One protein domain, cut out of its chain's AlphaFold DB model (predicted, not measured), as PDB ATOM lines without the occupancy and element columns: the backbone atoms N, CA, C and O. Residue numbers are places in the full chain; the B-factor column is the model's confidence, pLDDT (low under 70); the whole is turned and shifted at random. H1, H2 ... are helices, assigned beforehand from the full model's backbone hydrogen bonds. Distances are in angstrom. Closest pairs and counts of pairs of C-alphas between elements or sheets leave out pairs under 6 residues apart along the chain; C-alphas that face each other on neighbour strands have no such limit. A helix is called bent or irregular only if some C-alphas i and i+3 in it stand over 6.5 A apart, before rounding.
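This is residues 81 to 200 of the 275 residues of an uncharacterized protein of Colocasia esculenta (UniProt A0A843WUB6). What shape does this model have? It is a loose rod in which H4 lies between H1a and H5 in a row of three long helices, while H1b, H2 and H3 make a small head at one end and the loop of residues 164 to 173 lies at the other. H1 bends from the row into the head, and residues 193 to 200 of H5 stick out free. What is it made of? The printed part has 120 residues with five named helices, H1, H2, H3, H4 and H5 along the chain, and no named strand: all helix. How compact is it? It is loose, with a radius of gyration of the C-alphas of 19.5 A and spans of 63 by 27 by 25 A.

Where does the first helix run? By its hydrogen bonds H1, residues 81 to 110, was assigned as one helix, but it is bent: C-alphas 97 and 100 are 7.1 A apart. Its arm H1a, residues 81 to 97, starts with C-alpha 81 at (36.223, -58.880, 46.643) and is 24.7 A long; its arm H1b, residues 100 to 110, is 15.6 A long. Which helices follow? H2 holds residues 119 to 129, 15.4 A, and H3 residues 132 to 136, 8.0 A. H4 holds residues 139 to 163, 35.5 A, and H5 residues 174 to 200, 38.8 A, ending with C-alpha 200 at (36.233, -35.381, 27.785).

Which helix is the hub? H1 is the hub, touching three other helices, and its arms stand at a steep tilt of 62 degrees. H1a touches H4 at a shallow tilt of 29 degrees, opposite ways, the closest C-alphas being those of Ala 84 and Gly 155, 4.4 A apart. What does H1b touch? It touches H2, about perpendicular at 82 degrees, with Ile 104 and Gly 123 closest, their C-alphas 5.8 A apart. It also touches H3, where the C-alphas of Pro 100 and Leu 135 are closest at 4.8 A; H2 and H3 touch only at the corner, by Cys 127 and Ala 134, whose C-alphas are 7.2 A apart. Where is H5? H4 and H5 form a helical hairpin, touching opposite ways at a shallow tilt of 34 degrees, only just short of steep, with the C-alphas of Phe 160 and Ser 180 closest at 5.0 A; H1a and H5 are apart. How do the backbones run? In H1a, H1b, H2 and H4 every O i to N i+4 pair is within hydrogen-bond range; in H5 21 of 23 are, and in H3 0 of 1, beside 2 of 2 O i to N i+3 pairs.

How far does it reach? The C-alphas of Thr 113 and Glu 168, the two farthest apart, are 64.3 A apart. Is it cut, or are its links long? The printed part has no cut and no long link; H2 to H3 and H3 to H4 are tight, H1 to H2 and H4 to H5 short. Where is confidence low? The mean pLDDT of the printed part is 82.4, and residues 168 to 170 and 196 to 200 are under 70.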
ATOM      1  N   TYR A  81      37.485 -59.526  47.022       83.56
ATOM      2  CA  TYR A  81      36.223 -58.880  46.643       83.56
ATOM      3  C   TYR A  81      35.511 -58.236  47.842       83.56
ATOM      4  O   TYR A  81      34.947 -57.155  47.707       83.56
ATOM      5  N   MET A  82      35.589 -58.834  49.039       85.12
ATOM      6  CA  MET A  82      34.989 -58.242  50.240       85.12
ATOM      7  C   MET A  82      35.711 -56.958  50.655       85.12
ATOM      8  O   MET A  82      35.068 -56.002  51.085       85.12
ATOM      9  N   LYS A  83      37.036 -56.892  50.463       83.19
ATOM     10  CA  LYS A  83      37.805 -55.660  50.699       83.19
ATOM     11  C   LYS A  83      37.403 -54.560  49.717       83.19
ATOM     12  O   LYS A  83      37.201 -53.424  50.142       83.19
ATOM     13  N   ALA A  84      37.220 -54.902  48.441       85.25
ATOM     14  CA  ALA A  84      36.745 -53.958  47.431       85.25
ATOM     15  C   ALA A  84      35.358 -53.395  47.790       85.25
ATOM     16  O   ALA A  84      35.198 -52.180  47.839       85.25
ATOM     17  N   VAL A  85      34.396 -54.256  48.145       87.94
ATOM     18  CA  VAL A  85      33.039 -53.835  48.545       87.94
ATOM     19  C   VAL A  85      33.065 -52.937  49.784       87.94
ATOM     20  O   VAL A  85      32.395 -51.907  49.803       87.94
ATOM     21  N   SER A  86      33.881 -53.268  50.793       85.75
ATOM     22  CA  SER A  86      34.020 -52.420  51.986       85.75
ATOM     23  C   SER A  86      34.585 -51.029  51.657       85.75
ATOM     24  O   SER A  86      34.124 -50.030  52.209       85.75
ATOM     25  N   GLY A  87      35.521 -50.950  50.701       82.38
ATOM     26  CA  GLY A  87      36.043 -49.686  50.179       82.38
ATOM     27  C   GLY A  87      34.977 -48.878  49.437       82.38
ATOM     28  O   GLY A  87      34.850 -47.679  49.673       82.38
ATOM     29  N   SER A  88      34.171 -49.532  48.599       83.00
ATOM     30  CA  SER A  88      33.066 -48.897  47.869       83.00
ATOM     31  C   SER A  88      32.032 -48.278  48.808       83.00
ATOM     32  O   SER A  88      31.631 -47.134  48.611       83.00
ATOM     33  N   MET A  89      31.628 -49.004  49.856       86.06
ATOM     34  CA  MET A  89      30.664 -48.498  50.840       86.06
ATOM     35  C   MET A  89      31.204 -47.277  51.590       86.06
ATOM     36  O   MET A  89      30.482 -46.294  51.752       86.06
ATOM     37  N   GLY A  90      32.484 -47.304  51.982       83.56
ATOM     38  CA  GLY A  90      33.154 -46.136  52.559       83.56
ATOM     39  C   GLY A  90      33.155 -44.940  51.603       83.56
ATOM     40  O   GLY A  90      32.844 -43.826  52.016       83.56
ATOM     41  N   GLY A  91      33.401 -45.187  50.313       79.19
ATOM     42  CA  GLY A  91      33.383 -44.165  49.267       79.19
ATOM     43  C   GLY A  91      32.034 -43.484  49.055       79.19
ATOM     44  O   GLY A  91      31.989 -42.274  48.845       79.19
ATOM     45  N   VAL A  92      30.930 -44.231  49.144       82.06
ATOM     46  CA  VAL A  92      29.574 -43.666  49.032       82.06
ATOM     47  C   VAL A  92      29.256 -42.768  50.226       82.06
ATOM     48  O   VAL A  92      28.726 -41.671  50.050       82.06
ATOM     49  N   VAL A  93      29.602 -43.205  51.440       86.69
ATOM     50  CA  VAL A  93      29.398 -42.400  52.654       86.69
ATOM     51  C   VAL A  93      30.242 -41.127  52.597       86.69
ATOM     52  O   VAL A  93      29.731 -40.039  52.856       86.69
ATOM     53  N   GLU A  94      31.504 -41.248  52.185       83.75
ATOM     54  CA  GLU A  94      32.396 -40.110  51.976       83.75
ATOM     55  C   GLU A  94      31.825 -39.123  50.950       83.75
ATOM     56  O   GLU A  94      31.787 -37.922  51.217       83.75
ATOM     57  N   ALA A  95      31.300 -39.620  49.825       80.12
ATOM     58  CA  ALA A  95      30.689 -38.775  48.806       80.12
ATOM     59  C   ALA A  95      29.503 -37.972  49.361       80.12
ATOM     60  O   ALA A  95      29.418 -36.764  49.155       80.12
ATOM     61  N   CYS A  96      28.616 -38.617  50.123       85.06
ATOM     62  CA  CYS A  96      27.463 -37.956  50.735       85.06
ATOM     63  C   CYS A  96      27.857 -36.875  51.754       85.06
ATOM     64  O   CYS A  96      27.169 -35.855  51.851       85.06
ATOM     65  N   CYS A  97      28.943 -37.088  52.505       86.75
ATOM     66  CA  CYS A  97      29.427 -36.147  53.515       86.75
ATOM     67  C   CYS A  97      30.228 -34.975  52.922       86.75
ATOM     68  O   CYS A  97      30.104 -33.855  53.418       86.75
ATOM     69  N   LEU A  98      31.039 -35.212  51.884       84.06
ATOM     70  CA  LEU A  98      31.924 -34.195  51.299       84.06
ATOM     71  C   LEU A  98      31.242 -33.320  50.241       84.06
ATOM     72  O   LEU A  98      31.582 -32.141  50.132       84.06
ATOM     73  N   GLN A  99      30.228 -33.844  49.542       84.62
ATOM     74  CA  GLN A  99      29.498 -33.123  48.491       84.62
ATOM     75  C   GLN A  99      29.137 -31.659  48.833       84.62
ATOM     76  O   GLN A  99      29.432 -30.782  48.018       84.62
ATOM     77  N   PRO A 100      28.538 -31.323  49.999       85.31
ATOM     78  CA  PRO A 100      28.180 -29.934  50.295       85.31
ATOM     79  C   PRO A 100      29.399 -29.004  50.405       85.31
ATOM     80  O   PRO A 100      29.317 -27.835  50.030       85.31
ATOM     81  N   ILE A 101      30.532 -29.509  50.898       87.44
ATOM     82  CA  ILE A 101      31.769 -28.732  51.045       87.44
ATOM     83  C   ILE A 101      32.407 -28.501  49.673       87.44
ATOM     84  O   ILE A 101      32.830 -27.379  49.379       87.44
ATOM     85  N   ASP A 102      32.411 -29.519  48.815       82.75
ATOM     86  CA  ASP A 102      32.962 -29.422  47.461       82.75
ATOM     87  C   ASP A 102      32.163 -28.445  46.589       82.75
ATOM     88  O   ASP A 102      32.746 -27.637  45.856       82.75
ATOM     89  N   VAL A 103      30.833 -28.416  46.725       83.19
ATOM     90  CA  VAL A 103      29.994 -27.421  46.036       83.19
ATOM     91  C   VAL A 103      30.320 -26.000  46.505       83.19
ATOM     92  O   VAL A 103      30.484 -25.105  45.678       83.19
ATOM     93  N   ILE A 104      30.476 -25.764  47.809       86.88
ATOM     94  CA  ILE A 104      30.824 -24.424  48.316       86.88
ATOM     95  C   ILE A 104      32.218 -24.004  47.829       86.88
ATOM     96  O   ILE A 104      32.408 -22.867  47.389       86.88
ATOM     97  N   LYS A 105      33.191 -24.922  47.861       84.31
ATOM     98  CA  LYS A 105      34.567 -24.646  47.433       84.31
ATOM     99  C   LYS A 105      34.647 -24.319  45.945       84.31
ATOM    100  O   LYS A 105      35.280 -23.331  45.578       84.31
ATOM    101  N   THR A 106      33.977 -25.096  45.100       87.50
ATOM    102  CA  THR A 106      33.960 -24.853  43.649       87.50
ATOM    103  C   THR A 106      33.279 -23.529  43.303       87.50
ATOM    104  O   THR A 106      33.789 -22.785  42.471       87.50
ATOM    105  N   ARG A 107      32.185 -23.161  43.983       84.19
ATOM    106  CA  ARG A 107      31.541 -21.845  43.805       84.19
ATOM    107  C   ARG A 107      32.460 -20.688  44.192       84.19
ATOM    108  O   ARG A 107      32.491 -19.693  43.477       84.19
ATOM    109  N   LEU A 108      33.220 -20.835  45.276       85.44
ATOM    110  CA  LEU A 108      34.191 -19.831  45.708       85.44
ATOM    111  C   LEU A 108      35.369 -19.713  44.726       85.44
ATOM    112  O   LEU A 108      35.800 -18.609  44.427       85.44
ATOM    113  N   GLN A 109      35.853 -20.833  44.179       84.12
ATOM    114  CA  GLN A 109      36.924 -20.849  43.171       84.12
ATOM    115  C   GLN A 109      36.483 -20.277  41.813       84.12
ATOM    116  O   GLN A 109      37.299 -19.737  41.069       84.12
ATOM    117  N   LEU A 110      35.198 -20.404  41.473       85.38
ATOM    118  CA  LEU A 110      34.622 -19.838  40.250       85.38
ATOM    119  C   LEU A 110      34.272 -18.348  40.389       85.38
ATOM    120  O   LEU A 110      34.131 -17.662  39.373       85.38
ATOM    121  N   ASP A 111      34.137 -17.839  41.616       82.88
ATOM    122  CA  ASP A 111      33.810 -16.441  41.897       82.88
ATOM    123  C   ASP A 111      35.026 -15.532  41.686       82.88
ATOM    124  O   ASP A 111      35.840 -15.293  42.573       82.88
ATOM    125  N   ARG A 112      35.141 -15.004  40.467       78.50
ATOM    126  CA  ARG A 112      36.194 -14.050  40.082       78.50
ATOM    127  C   ARG A 112      35.905 -12.620  40.531       78.50
ATOM    128  O   ARG A 112      36.809 -11.792  40.524       78.50
ATOM    129  N   THR A 113      34.656 -12.319  40.872       81.25
ATOM    130  CA  THR A 113      34.198 -10.972  41.234       81.25
ATOM    131  C   THR A 113      34.299 -10.695  42.733       81.25
ATOM    132  O   THR A 113      34.028  -9.574  43.151       81.25
ATOM    133  N   GLY A 114      34.710 -11.681  43.542       80.50
ATOM    134  CA  GLY A 114      34.858 -11.522  44.993       80.50
ATOM    135  C   GLY A 114      33.525 -11.280  45.705       80.50
ATOM    136  O   GLY A 114      33.466 -10.601  46.729       80.50
ATOM    137  N   THR A 115      32.441 -11.813  45.145       82.44
ATOM    138  CA  THR A 115      31.070 -11.687  45.653       82.44
ATOM    139  C   THR A 115      30.915 -12.370  47.014       82.44
ATOM    140  O   THR A 115      30.165 -11.913  47.883       82.44
ATOM    141  N   TYR A 116      31.631 -13.475  47.227       85.44
ATOM    142  CA  TYR A 116      31.612 -14.233  48.467       85.44
ATOM    143  C   TYR A 116      32.748 -13.811  49.403       85.44
ATOM    144  O   TYR A 116      33.926 -13.990  49.118       85.44
ATOM    145  N   LYS A 117      32.383 -13.341  50.603       83.62
ATOM    146  CA  LYS A 117      33.334 -12.946  51.660       83.62
ATOM    147  C   LYS A 117      33.994 -14.126  52.394       83.62
ATOM    148  O   LYS A 117      34.828 -13.914  53.265       83.62
ATOM    149  N   GLY A 118      33.595 -15.363  52.091       85.19
ATOM    150  CA  GLY A 118      34.132 -16.578  52.708       85.19
ATOM    151  C   GLY A 118      33.235 -17.803  52.520       85.19
ATOM    152  O   GLY A 118      32.134 -17.708  51.973       85.19
ATOM    153  N   ILE A 119      33.691 -18.957  53.021       87.00
ATOM    154  CA  ILE A 119      33.026 -20.268  52.875       87.00
ATOM    155  C   ILE A 119      31.622 -20.264  53.498       87.00
ATOM    156  O   ILE A 119      30.656 -20.667  52.858       87.00
ATOM    157  N   VAL A 120      31.489 -19.754  54.729       89.75
ATOM    158  CA  VAL A 120      30.201 -19.711  55.449       89.75
ATOM    159  C   VAL A 120      29.214 -18.760  54.769       89.75
ATOM    160  O   VAL A 120      28.035 -19.085  54.638       89.75
ATOM    161  N   HIS A 121      29.698 -17.609  54.284       91.12
ATOM    162  CA  HIS A 121      28.876 -16.652  53.542       91.12
ATOM    163  C   HIS A 121      28.379 -17.268  52.230       91.12
ATOM    164  O   HIS A 121      27.185 -17.237  51.964       91.12
ATOM    165  N   CYS A 122      29.265 -17.912  51.461       87.62
ATOM    166  CA  CYS A 122      28.901 -18.623  50.236       87.62
ATOM    167  C   CYS A 122      27.844 -19.710  50.495       87.62
ATOM    168  O   CYS A 122      26.794 -19.707  49.853       87.62
ATOM    169  N   GLY A 123      28.063 -20.578  51.488       89.94
ATOM    170  CA  GLY A 123      27.114 -21.638  51.837       89.94
ATOM    171  C   GLY A 123      25.740 -21.106  52.257       89.94
ATOM    172  O   GLY A 123      24.717 -21.598  51.778       89.94
ATOM    173  N   SER A 124      25.700 -20.066  53.097       91.75
ATOM    174  CA  SER A 124      24.442 -19.440  53.530       91.75
ATOM    175  C   SER A 124      23.704 -18.762  52.371       91.75
ATOM    176  O   SER A 124      22.490 -18.936  52.233       91.75
ATOM    177  N   THR A 125      24.428 -18.045  51.503       91.94
ATOM    178  CA  THR A 125      23.855 -17.419  50.306       91.94
ATOM    179  C   THR A 125      23.251 -18.469  49.380       91.94
ATOM    180  O   THR A 125      22.085 -18.333  49.028       91.94
ATOM    181  N   VAL A 126      23.978 -19.548  49.063       90.50
ATOM    182  CA  VAL A 126      23.482 -20.638  48.198       90.50
ATOM    183  C   VAL A 126      22.235 -21.300  48.791       90.50
ATOM    184  O   VAL A 126      21.264 -21.538  48.073       90.50
ATOM    185  N   CYS A 127      22.211 -21.537  50.106       92.56
ATOM    186  CA  CYS A 127      21.033 -22.098  50.771       92.56
ATOM    187  C   CYS A 127      19.810 -21.173  50.693       92.56
ATOM    188  O   CYS A 127      18.692 -21.675  50.595       92.56
ATOM    189  N   ARG A 128      19.998 -19.844  50.734       92.06
ATOM    190  CA  ARG A 128      18.899 -18.863  50.628       92.06
ATOM    191  C   ARG A 128      18.443 -18.618  49.192       92.06
ATOM    192  O   ARG A 128      17.261 -18.360  48.999       92.06
ATOM    193  N   THR A 129      19.342 -18.663  48.209       92.38
ATOM    194  CA  THR A 129      19.020 -18.328  46.811       92.38
ATOM    195  C   THR A 129      18.568 -19.536  45.996       92.38
ATOM    196  O   THR A 129      17.585 -19.442  45.268       92.38
ATOM    197  N   GLU A 130      19.261 -20.671  46.111       89.31
ATOM    198  CA  GLU A 130      18.990 -21.888  45.330       89.31
ATOM    199  C   GLU A 130      18.345 -23.012  46.159       89.31
ATOM    200  O   GLU A 130      17.825 -23.982  45.600       89.31
ATOM    201  N   GLY A 131      18.381 -22.896  47.489       91.44
ATOM    202  CA  GLY A 131      17.847 -23.888  48.418       91.44
ATOM    203  C   GLY A 131      18.861 -24.951  48.848       91.44
ATOM    204  O   GLY A 131      19.915 -25.150  48.246       91.44
ATOM    205  N   VAL A 132      18.510 -25.698  49.898       88.00
ATOM    206  CA  VAL A 132      19.392 -26.704  50.528       88.00
ATOM    207  C   VAL A 132      19.760 -27.841  49.566       88.00
ATOM    208  O   VAL A 132      20.889 -28.318  49.572       88.00
ATOM    209  N   ARG A 133      18.852 -28.234  48.660       87.62
ATOM    210  CA  ARG A 133      19.119 -29.277  47.648       87.62
ATOM    211  C   ARG A 133      20.191 -28.876  46.630       87.62
ATOM    212  O   ARG A 133      20.771 -29.757  45.999       87.62
ATOM    213  N   ALA A 134      20.480 -27.583  46.476       85.75
ATOM    214  CA  ALA A 134      21.528 -27.119  45.573       85.75
ATOM    215  C   ALA A 134      22.922 -27.613  45.990       85.75
ATOM    216  O   ALA A 134      23.759 -27.848  45.122       85.75
ATOM    217  N   LEU A 135      23.139 -27.860  47.288       84.06
ATOM    218  CA  LEU A 135      24.394 -28.394  47.825       84.06
ATOM    219  C   LEU A 135      24.667 -29.850  47.418       84.06
ATOM    220  O   LEU A 135      25.811 -30.278  47.464       84.06
ATOM    221  N   TRP A 136      23.649 -30.603  46.988       84.94
ATOM    222  CA  TRP A 136      23.794 -31.983  46.503       84.94
ATOM    223  C   TRP A 136      23.698 -32.099  44.974       84.94
ATOM    224  O   TRP A 136      23.668 -33.207  44.431       84.94
ATOM    225  N   LYS A 137      23.676 -30.974  44.244       77.44
ATOM    226  CA  LYS A 137      23.760 -31.003  42.777       77.44
ATOM    227  C   LYS A 137      25.115 -31.579  42.362       77.44
ATOM    228  O   LYS A 137      26.150 -31.116  42.827       77.44
ATOM    229  N   GLY A 138      25.096 -32.580  41.481       77.81
ATOM    230  CA  GLY A 138      26.309 -33.260  41.011       77.81
ATOM    231  C   GLY A 138      26.758 -34.455  41.860       77.81
ATOM    232  O   GLY A 138      27.845 -34.971  41.621       77.81
ATOM    233  N   LEU A 139      25.930 -34.940  42.796       76.75
ATOM    234  CA  LEU A 139      26.273 -36.106  43.619       76.75
ATOM    235  C   LEU A 139      26.513 -37.375  42.784       76.75
ATOM    236  O   LEU A 139      27.420 -38.132  43.089       76.75
ATOM    237  N   THR A 140      25.744 -37.619  41.719       78.38
ATOM    238  CA  THR A 140      25.860 -38.843  40.901       78.38
ATOM    239  C   THR A 140      27.238 -39.034  40.247       78.38
ATOM    240  O   THR A 140      27.828 -40.103  40.439       78.38
ATOM    241  N   PRO A 141      27.792 -38.053  39.499       79.00
ATOM    242  CA  PRO A 141      29.134 -38.195  38.933       79.00
ATOM    243  C   PRO A 141      30.213 -38.259  40.020       79.00
ATOM    244  O   PRO A 141      31.140 -39.059  39.906       79.00
ATOM    245  N   PHE A 142      30.063 -37.493  41.106       78.88
ATOM    246  CA  PHE A 142      31.011 -37.496  42.219       78.88
ATOM    247  C   PHE A 142      31.043 -38.843  42.955       78.88
ATOM    248  O   PHE A 142      32.102 -39.446  43.116       78.88
ATOM    249  N   ALA A 143      29.876 -39.371  43.325       76.50
ATOM    250  CA  ALA A 143      29.737 -40.648  44.013       76.50
ATOM    251  C   ALA A 143      30.226 -41.817  43.154       76.50
ATOM    252  O   ALA A 143      30.929 -42.689  43.663       76.50
ATOM    253  N   THR A 144      29.916 -41.826  41.852       80.00
ATOM    254  CA  THR A 144      30.419 -42.854  40.926       80.00
ATOM    255  C   THR A 144      31.946 -42.825  40.854       80.00
ATOM    256  O   THR A 144      32.585 -43.871  40.969       80.00
ATOM    257  N   HIS A 145      32.540 -41.634  40.739       79.19
ATOM    258  CA  HIS A 145      33.991 -41.471  40.689       79.19
ATOM    259  C   HIS A 145      34.675 -41.920  41.993       79.19
ATOM    260  O   HIS A 145      35.613 -42.718  41.952       79.19
ATOM    261  N   LEU A 146      34.179 -41.483  43.157       80.81
ATOM    262  CA  LEU A 146      34.719 -41.884  44.463       80.81
ATOM    263  C   LEU A 146      34.587 -43.389  44.692       80.81
ATOM    264  O   LEU A 146      35.546 -44.040  45.108       80.81
ATOM    265  N   THR A 147      33.418 -43.950  44.389       83.06
ATOM    266  CA  THR A 147      33.156 -45.384  44.554       83.06
ATOM    267  C   THR A 147      34.102 -46.206  43.689       83.06
ATOM    268  O   THR A 147      34.719 -47.145  44.189       83.06
ATOM    269  N   LEU A 148      34.288 -45.822  42.423       84.62
ATOM    270  CA  LEU A 148      35.213 -46.493  41.512       84.62
ATOM    271  C   LEU A 148      36.664 -46.401  42.006       84.62
ATOM    272  O   LEU A 148      37.362 -47.415  42.059       84.62
ATOM    273  N   LYS A 149      37.095 -45.210  42.440       82.75
ATOM    274  CA  LYS A 149      38.431 -44.972  43.002       82.75
ATOM    275  C   LYS A 149      38.709 -45.870  44.209       82.75
ATOM    276  O   LYS A 149      39.736 -46.548  44.265       82.75
ATOM    277  N   TYR A 150      37.798 -45.903  45.182       82.25
ATOM    278  CA  TYR A 150      37.982 -46.690  46.403       82.25
ATOM    279  C   TYR A 150      37.870 -48.198  46.168       82.25
ATOM    280  O   TYR A 150      38.647 -48.956  46.758       82.25
ATOM    281  N   ALA A 151      36.981 -48.627  45.268       86.00
ATOM    282  CA  ALA A 151      36.861 -50.021  44.856       86.00
ATOM    283  C   ALA A 151      38.160 -50.530  44.221       86.00
ATOM    284  O   ALA A 151      38.683 -51.568  44.630       86.00
ATOM    285  N   LEU A 152      38.711 -49.776  43.265       84.81
ATOM    286  CA  LEU A 152      39.947 -50.139  42.575       84.81
ATOM    287  C   LEU A 152      41.142 -50.093  43.516       84.81
ATOM    288  O   LEU A 152      41.923 -51.039  43.544       84.81
ATOM    289  N   ARG A 153      41.273 -49.059  44.349       83.81
ATOM    290  CA  ARG A 153      42.408 -48.978  45.272       83.81
ATOM    291  C   ARG A 153      42.401 -50.112  46.297       83.81
ATOM    292  O   ARG A 153      43.443 -50.728  46.517       83.81
ATOM    293  N   MET A 154      41.254 -50.432  46.900       84.50
ATOM    294  CA  MET A 154      41.162 -51.537  47.867       84.50
ATOM    295  C   MET A 154      41.229 -52.915  47.196       84.50
ATOM    296  O   MET A 154      41.894 -53.809  47.722       84.50
ATOM    297  N   GLY A 155      40.597 -53.088  46.032       87.81
ATOM    298  CA  GLY A 155      40.612 -54.331  45.261       87.81
ATOM    299  C   GLY A 155      41.998 -54.661  44.708       87.81
ATOM    300  O   GLY A 155      42.531 -55.735  44.988       87.81
ATOM    301  N   SER A 156      42.631 -53.717  44.011       84.81
ATOM    302  CA  SER A 156      43.976 -53.882  43.448       84.81
ATOM    303  C   SER A 156      45.014 -54.102  44.539       84.81
ATOM    304  O   SER A 156      45.818 -55.023  44.444       84.81
ATOM    305  N   ASN A 157      44.964 -53.332  45.630       85.44
ATOM    306  CA  ASN A 157      45.879 -53.529  46.753       85.44
ATOM    307  C   ASN A 157      45.694 -54.913  47.403       85.44
ATOM    308  O   ASN A 157      46.678 -55.555  47.759       85.44
ATOM    309  N   ALA A 158      44.459 -55.415  47.518       85.94
ATOM    310  CA  ALA A 158      44.201 -56.763  48.023       85.94
ATOM    311  C   ALA A 158      44.756 -57.859  47.098       85.94
ATOM    312  O   ALA A 158      45.306 -58.844  47.594       85.94
ATOM    313  N   LEU A 159      44.643 -57.672  45.781       88.38
ATOM    314  CA  LEU A 159      45.183 -58.590  44.777       88.38
ATOM    315  C   LEU A 159      46.715 -58.571  44.760       88.38
ATOM    316  O   LEU A 159      47.334 -59.626  44.888       88.38
ATOM    317  N   PHE A 160      47.341 -57.395  44.716       87.06
ATOM    318  CA  PHE A 160      48.800 -57.278  44.759       87.06
ATOM    319  C   PHE A 160      49.374 -57.840  46.059       87.06
ATOM    320  O   PHE A 160      50.344 -58.591  46.031       87.06
ATOM    321  N   GLN A 161      48.745 -57.561  47.201       84.56
ATOM    322  CA  GLN A 161      49.159 -58.156  48.471       84.56
ATOM    323  C   GLN A 161      49.019 -59.677  48.489       84.56
ATOM    324  O   GLN A 161      49.801 -60.321  49.174       84.56
ATOM    325  N   SER A 162      48.046 -60.250  47.771       83.12
ATOM    326  CA  SER A 162      47.917 -61.706  47.645       83.12
ATOM    327  C   SER A 162      48.985 -62.320  46.738       83.12
ATOM    328  O   SER A 162      49.435 -63.423  47.024       83.12
ATOM    329  N   ALA A 163      49.442 -61.586  45.718       84.62
ATOM    330  CA  ALA A 163      50.524 -62.005  44.828       84.62
ATOM    331  C   ALA A 163      51.912 -61.913  45.489       84.62
ATOM    332  O   ALA A 163      52.755 -62.772  45.266       84.62
ATOM    333  N   PHE A 164      52.144 -60.905  46.339       81.50
ATOM    334  CA  PHE A 164      53.397 -60.725  47.092       81.50
ATOM    335  C   PHE A 164      53.398 -61.413  48.469       81.50
ATOM    336  O   PHE A 164      54.268 -61.133  49.300       81.50
ATOM    337  N   LYS A 165      52.405 -62.263  48.760       80.56
ATOM    338  CA  LYS A 165      52.329 -62.986  50.030       80.56
ATOM    339  C   LYS A 165      53.152 -64.263  49.936       80.56
ATOM    340  O   LYS A 165      52.846 -65.122  49.119       80.56
ATOM    341  N   ASP A 166      54.150 -64.392  50.802       80.94
ATOM    342  CA  ASP A 166      54.943 -65.615  50.876       80.94
ATOM    343  C   ASP A 166      54.118 -66.759  51.482       80.94
ATOM    344  O   ASP A 166      53.376 -66.552  52.456       80.94
ATOM    345  N   SER A 167      54.211 -67.946  50.883       70.19
ATOM    346  CA  SER A 167      53.337 -69.084  51.209       70.19
ATOM    347  C   SER A 167      53.682 -69.708  52.568       70.19
ATOM    348  O   SER A 167      52.801 -70.237  53.242       70.19
ATOM    349  N   GLU A 168      54.940 -69.580  52.998       68.00
ATOM    350  CA  GLU A 168      55.473 -70.212  54.215       68.00
ATOM    351  C   GLU A 168      55.305 -69.327  55.464       68.00
ATOM    352  O   GLU A 168      54.918 -69.804  56.528       68.00
ATOM    353  N   THR A 169      55.520 -68.013  55.342       68.81
ATOM    354  CA  THR A 169      55.527 -67.093  56.498       68.81
ATOM    355  C   THR A 169      54.230 -66.292  56.621       68.81
ATOM    356  O   THR A 169      53.948 -65.701  57.665       68.81
ATOM    357  N   GLY A 170      53.420 -66.213  55.555       68.62
ATOM    358  CA  GLY A 170      52.138 -65.499  55.551       68.62
ATOM    359  C   GLY A 170      52.230 -63.987  55.818       68.62
ATOM    360  O   GLY A 170      51.193 -63.318  55.907       68.62
ATOM    361  N   VAL A 171      53.441 -63.438  55.918       74.44
ATOM    362  CA  VAL A 171      53.736 -62.021  56.130       74.44
ATOM    363  C   VAL A 171      54.240 -61.399  54.836       74.44
ATOM    364  O   VAL A 171      54.993 -61.998  54.080       74.44
ATOM    365  N   ILE A 172      53.809 -60.169  54.573       76.12
ATOM    366  CA  ILE A 172      54.262 -59.407  53.409       76.12
ATOM    367  C   ILE A 172      55.471 -58.578  53.833       76.12
ATOM    368  O   ILE A 172      55.350 -57.743  54.742       76.12
ATOM    369  N   SER A 173      56.601 -58.794  53.154       82.31
ATOM    370  CA  SER A 173      57.836 -58.016  53.310       82.31
ATOM    371  C   SER A 173      57.596 -56.521  53.061       82.31
ATOM    372  O   SER A 173      56.735 -56.139  52.266       82.31
ATOM    373  N   GLN A 174      58.365 -55.646  53.718       80.81
ATOM    374  CA  GLN A 174      58.225 -54.189  53.596       80.81
ATOM    375  C   GLN A 174      58.337 -53.713  52.140       80.81
ATOM    376  O   GLN A 174      57.537 -52.890  51.699       80.81
ATOM    377  N   ARG A 175      59.254 -54.304  51.360       81.00
ATOM    378  CA  ARG A 175      59.380 -54.039  49.917       81.00
ATOM    379  C   ARG A 175      58.136 -54.488  49.144       81.00
ATOM    380  O   ARG A 175      57.652 -53.747  48.298       81.00
ATOM    381  N   GLY A 176      57.564 -55.640  49.499       77.88
ATOM    382  CA  GLY A 176      56.327 -56.155  48.903       77.88
ATOM    383  C   GLY A 176      55.120 -55.244  49.146       77.88
ATOM    384  O   GLY A 176      54.336 -55.011  48.232       77.88
ATOM    385  N   ARG A 177      55.009 -54.645  50.340       83.12
ATOM    386  CA  ARG A 177      53.947 -53.666  50.657       83.12
ATOM    387  C   ARG A 177      54.096 -52.366  49.870       83.12
ATOM    388  O   ARG A 177      53.104 -51.776  49.447       83.12
ATOM    389  N   LEU A 178      55.335 -51.911  49.690       88.38
ATOM    390  CA  LEU A 178      55.627 -50.715  48.903       88.38
ATOM    391  C   LEU A 178      55.310 -50.946  47.423       88.38
ATOM    392  O   LEU A 178      54.607 -50.138  46.820       88.38
ATOM    393  N   MET A 179      55.742 -52.077  46.860       88.12
ATOM    394  CA  MET A 179      55.446 -52.425  45.469       88.12
ATOM    395  C   MET A 179      53.955 -52.662  45.227       88.12
ATOM    396  O   MET A 179      53.444 -52.228  44.198       88.12
ATOM    397  N   SER A 180      53.227 -53.263  46.177       85.50
ATOM    398  CA  SER A 180      51.771 -53.409  46.060       85.50
ATOM    399  C   SER A 180      51.047 -52.062  46.084       85.50
ATOM    400  O   SER A 180      50.077 -51.878  45.354       85.50
ATOM    401  N   GLY A 181      51.521 -51.108  46.896       84.94
ATOM    402  CA  GLY A 181      50.971 -49.752  46.941       84.94
ATOM    403  C   GLY A 181      51.238 -48.972  45.654       84.94
ATOM    404  O   GLY A 181      50.319 -48.373  45.097       84.94
ATOM    405  N   PHE A 182      52.471 -49.033  45.147       88.88
ATOM    406  CA  PHE A 182      52.843 -48.404  43.879       88.88
ATOM    407  C   PHE A 182      52.079 -49.014  42.696       88.88
ATOM    408  O   PHE A 182      51.473 -48.284  41.918       88.88
ATOM    409  N   GLY A 183      52.032 -50.346  42.601       87.00
ATOM    410  CA  GLY A 183      51.293 -51.053  41.553       87.00
ATOM    411  C   GLY A 183      49.794 -50.751  41.578       87.00
ATOM    412  O   GLY A 183      49.198 -50.532  40.526       87.00
ATOM    413  N   ALA A 184      49.192 -50.651  42.770       83.50
ATOM    414  CA  ALA A 184      47.800 -50.228  42.910       83.50
ATOM    415  C   ALA A 184      47.573 -48.790  42.416       83.50
ATOM    416  O   ALA A 184      46.577 -48.550  41.741       83.50
ATOM    417  N   GLY A 185      48.496 -47.862  42.699       82.81
ATOM    418  CA  GLY A 185      48.411 -46.473  42.235       82.81
ATOM    419  C   GLY A 185      48.594 -46.317  40.722       82.81
ATOM    420  O   GLY A 185      47.860 -45.565  40.091       82.81
ATOM    421  N   VAL A 186      49.522 -47.067  40.114       88.81
ATOM    422  CA  VAL A 186      49.704 -47.072  38.651       88.81
ATOM    423  C   VAL A 186      48.472 -47.647  37.953       88.81
ATOM    424  O   VAL A 186      47.995 -47.079  36.973       88.81
ATOM    425  N   LEU A 187      47.918 -48.748  38.469       85.25
ATOM    426  CA  LEU A 187      46.714 -49.355  37.902       85.25
ATOM    427  C   LEU A 187      45.489 -48.439  38.046       85.25
ATOM    428  O   LEU A 187      44.709 -48.316  37.106       85.25
ATOM    429  N   GLU A 188      45.335 -47.765  39.188       82.50
ATOM    430  CA  GLU A 188      44.311 -46.731  39.388       82.50
ATOM    431  C   GLU A 188      44.449 -45.606  38.354       82.50
ATOM    432  O   GLU A 188      43.461 -45.247  37.710       82.50
ATOM    433  N   ALA A 189      45.668 -45.093  38.155       81.94
ATOM    434  CA  ALA A 189      45.929 -44.039  37.185       81.94
ATOM    435  C   ALA A 189      45.525 -44.475  35.767       81.94
ATOM    436  O   ALA A 189      44.764 -43.781  35.102       81.94
ATOM    437  N   LEU A 190      45.938 -45.666  35.328       83.75
ATOM    438  CA  LEU A 190      45.626 -46.157  33.981       83.75
ATOM    439  C   LEU A 190      44.135 -46.458  33.770       83.75
ATOM    440  O   LEU A 190      43.605 -46.252  32.677       83.75
ATOM    441  N   VAL A 191      43.441 -46.951  34.792       82.50
ATOM    442  CA  VAL A 191      42.034 -47.355  34.657       82.50
ATOM    443  C   VAL A 191      41.079 -46.169  34.785       82.50
ATOM    444  O   VAL A 191      40.019 -46.191  34.169       82.50
ATOM    445  N   ILE A 192      41.421 -45.136  35.559       75.56
ATOM    446  CA  ILE A 192      40.519 -43.998  35.806       75.56
ATOM    447  C   ILE A 192      40.904 -42.777  34.970       75.56
ATOM    448  O   ILE A 192      40.028 -42.165  34.358       75.56
ATOM    449  N   VAL A 193      42.189 -42.416  34.933       74.94
ATOM    450  CA  VAL A 193      42.644 -41.147  34.340       74.94
ATOM    451  C   VAL A 193      42.530 -41.204  32.818       74.94
ATOM    452  O   VAL A 193      41.883 -40.356  32.212       74.94
ATOM    453  N   THR A 194      43.047 -42.267  32.202       75.12
ATOM    454  CA  THR A 194      43.094 -42.418  30.739       75.12
ATOM    455  C   THR A 194      41.722 -42.403  30.044       75.12
ATOM    456  O   THR A 194      41.576 -41.687  29.052       75.12
ATOM    457  N   PRO A 195      40.679 -43.125  30.515       70.19
ATOM    458  CA  PRO A 195      39.370 -43.063  29.865       70.19
ATOM    459  C   PRO A 195      38.591 -41.783  30.185       70.19
ATOM    460  O   PRO A 195      37.793 -41.347  29.354       70.19
ATOM    461  N   PHE A 196      38.798 -41.169  31.356       62.81
ATOM    462  CA  PHE A 196      38.124 -39.917  31.697       62.81
ATOM    463  C   PHE A 196      38.661 -38.752  30.855       62.81
ATOM    464  O   PHE A 196      37.872 -37.967  30.327       62.81
ATOM    465  N   GLU A 197      39.978 -38.701  30.639       60.53
ATOM    466  CA  GLU A 197      40.606 -37.732  29.735       60.53
ATOM    467  C   GLU A 197      40.192 -37.948  28.273       60.53
ATOM    468  O   GLU A 197      39.815 -36.995  27.587       60.53
ATOM    469  N   ALA A 198      40.170 -39.200  27.803       58.56
ATOM    470  CA  ALA A 198      39.763 -39.516  26.433       58.56
ATOM    471  C   ALA A 198      38.276 -39.208  26.164       58.56
ATOM    472  O   ALA A 198      37.927 -38.729  25.083       58.56
ATOM    473  N   SER A 199      37.397 -39.435  27.147       57.97
ATOM    474  CA  SER A 199      35.961 -39.146  27.016       57.97
ATOM    475  C   SER A 199      35.680 -37.642  26.972       57.97
ATOM    476  O   SER A 199      34.871 -37.198  26.158       57.97
ATOM    477  N   PHE A 200      36.376 -36.842  27.792       53.41
ATOM    478  CA  PHE A 200      36.233 -35.381  27.785       53.41
ATOM    479  C   PHE A 200      36.722 -34.744  26.482       53.41
ATOM    480  O   PHE A 200      36.140 -33.760  26.026       53.41
TER     481      PHE A 200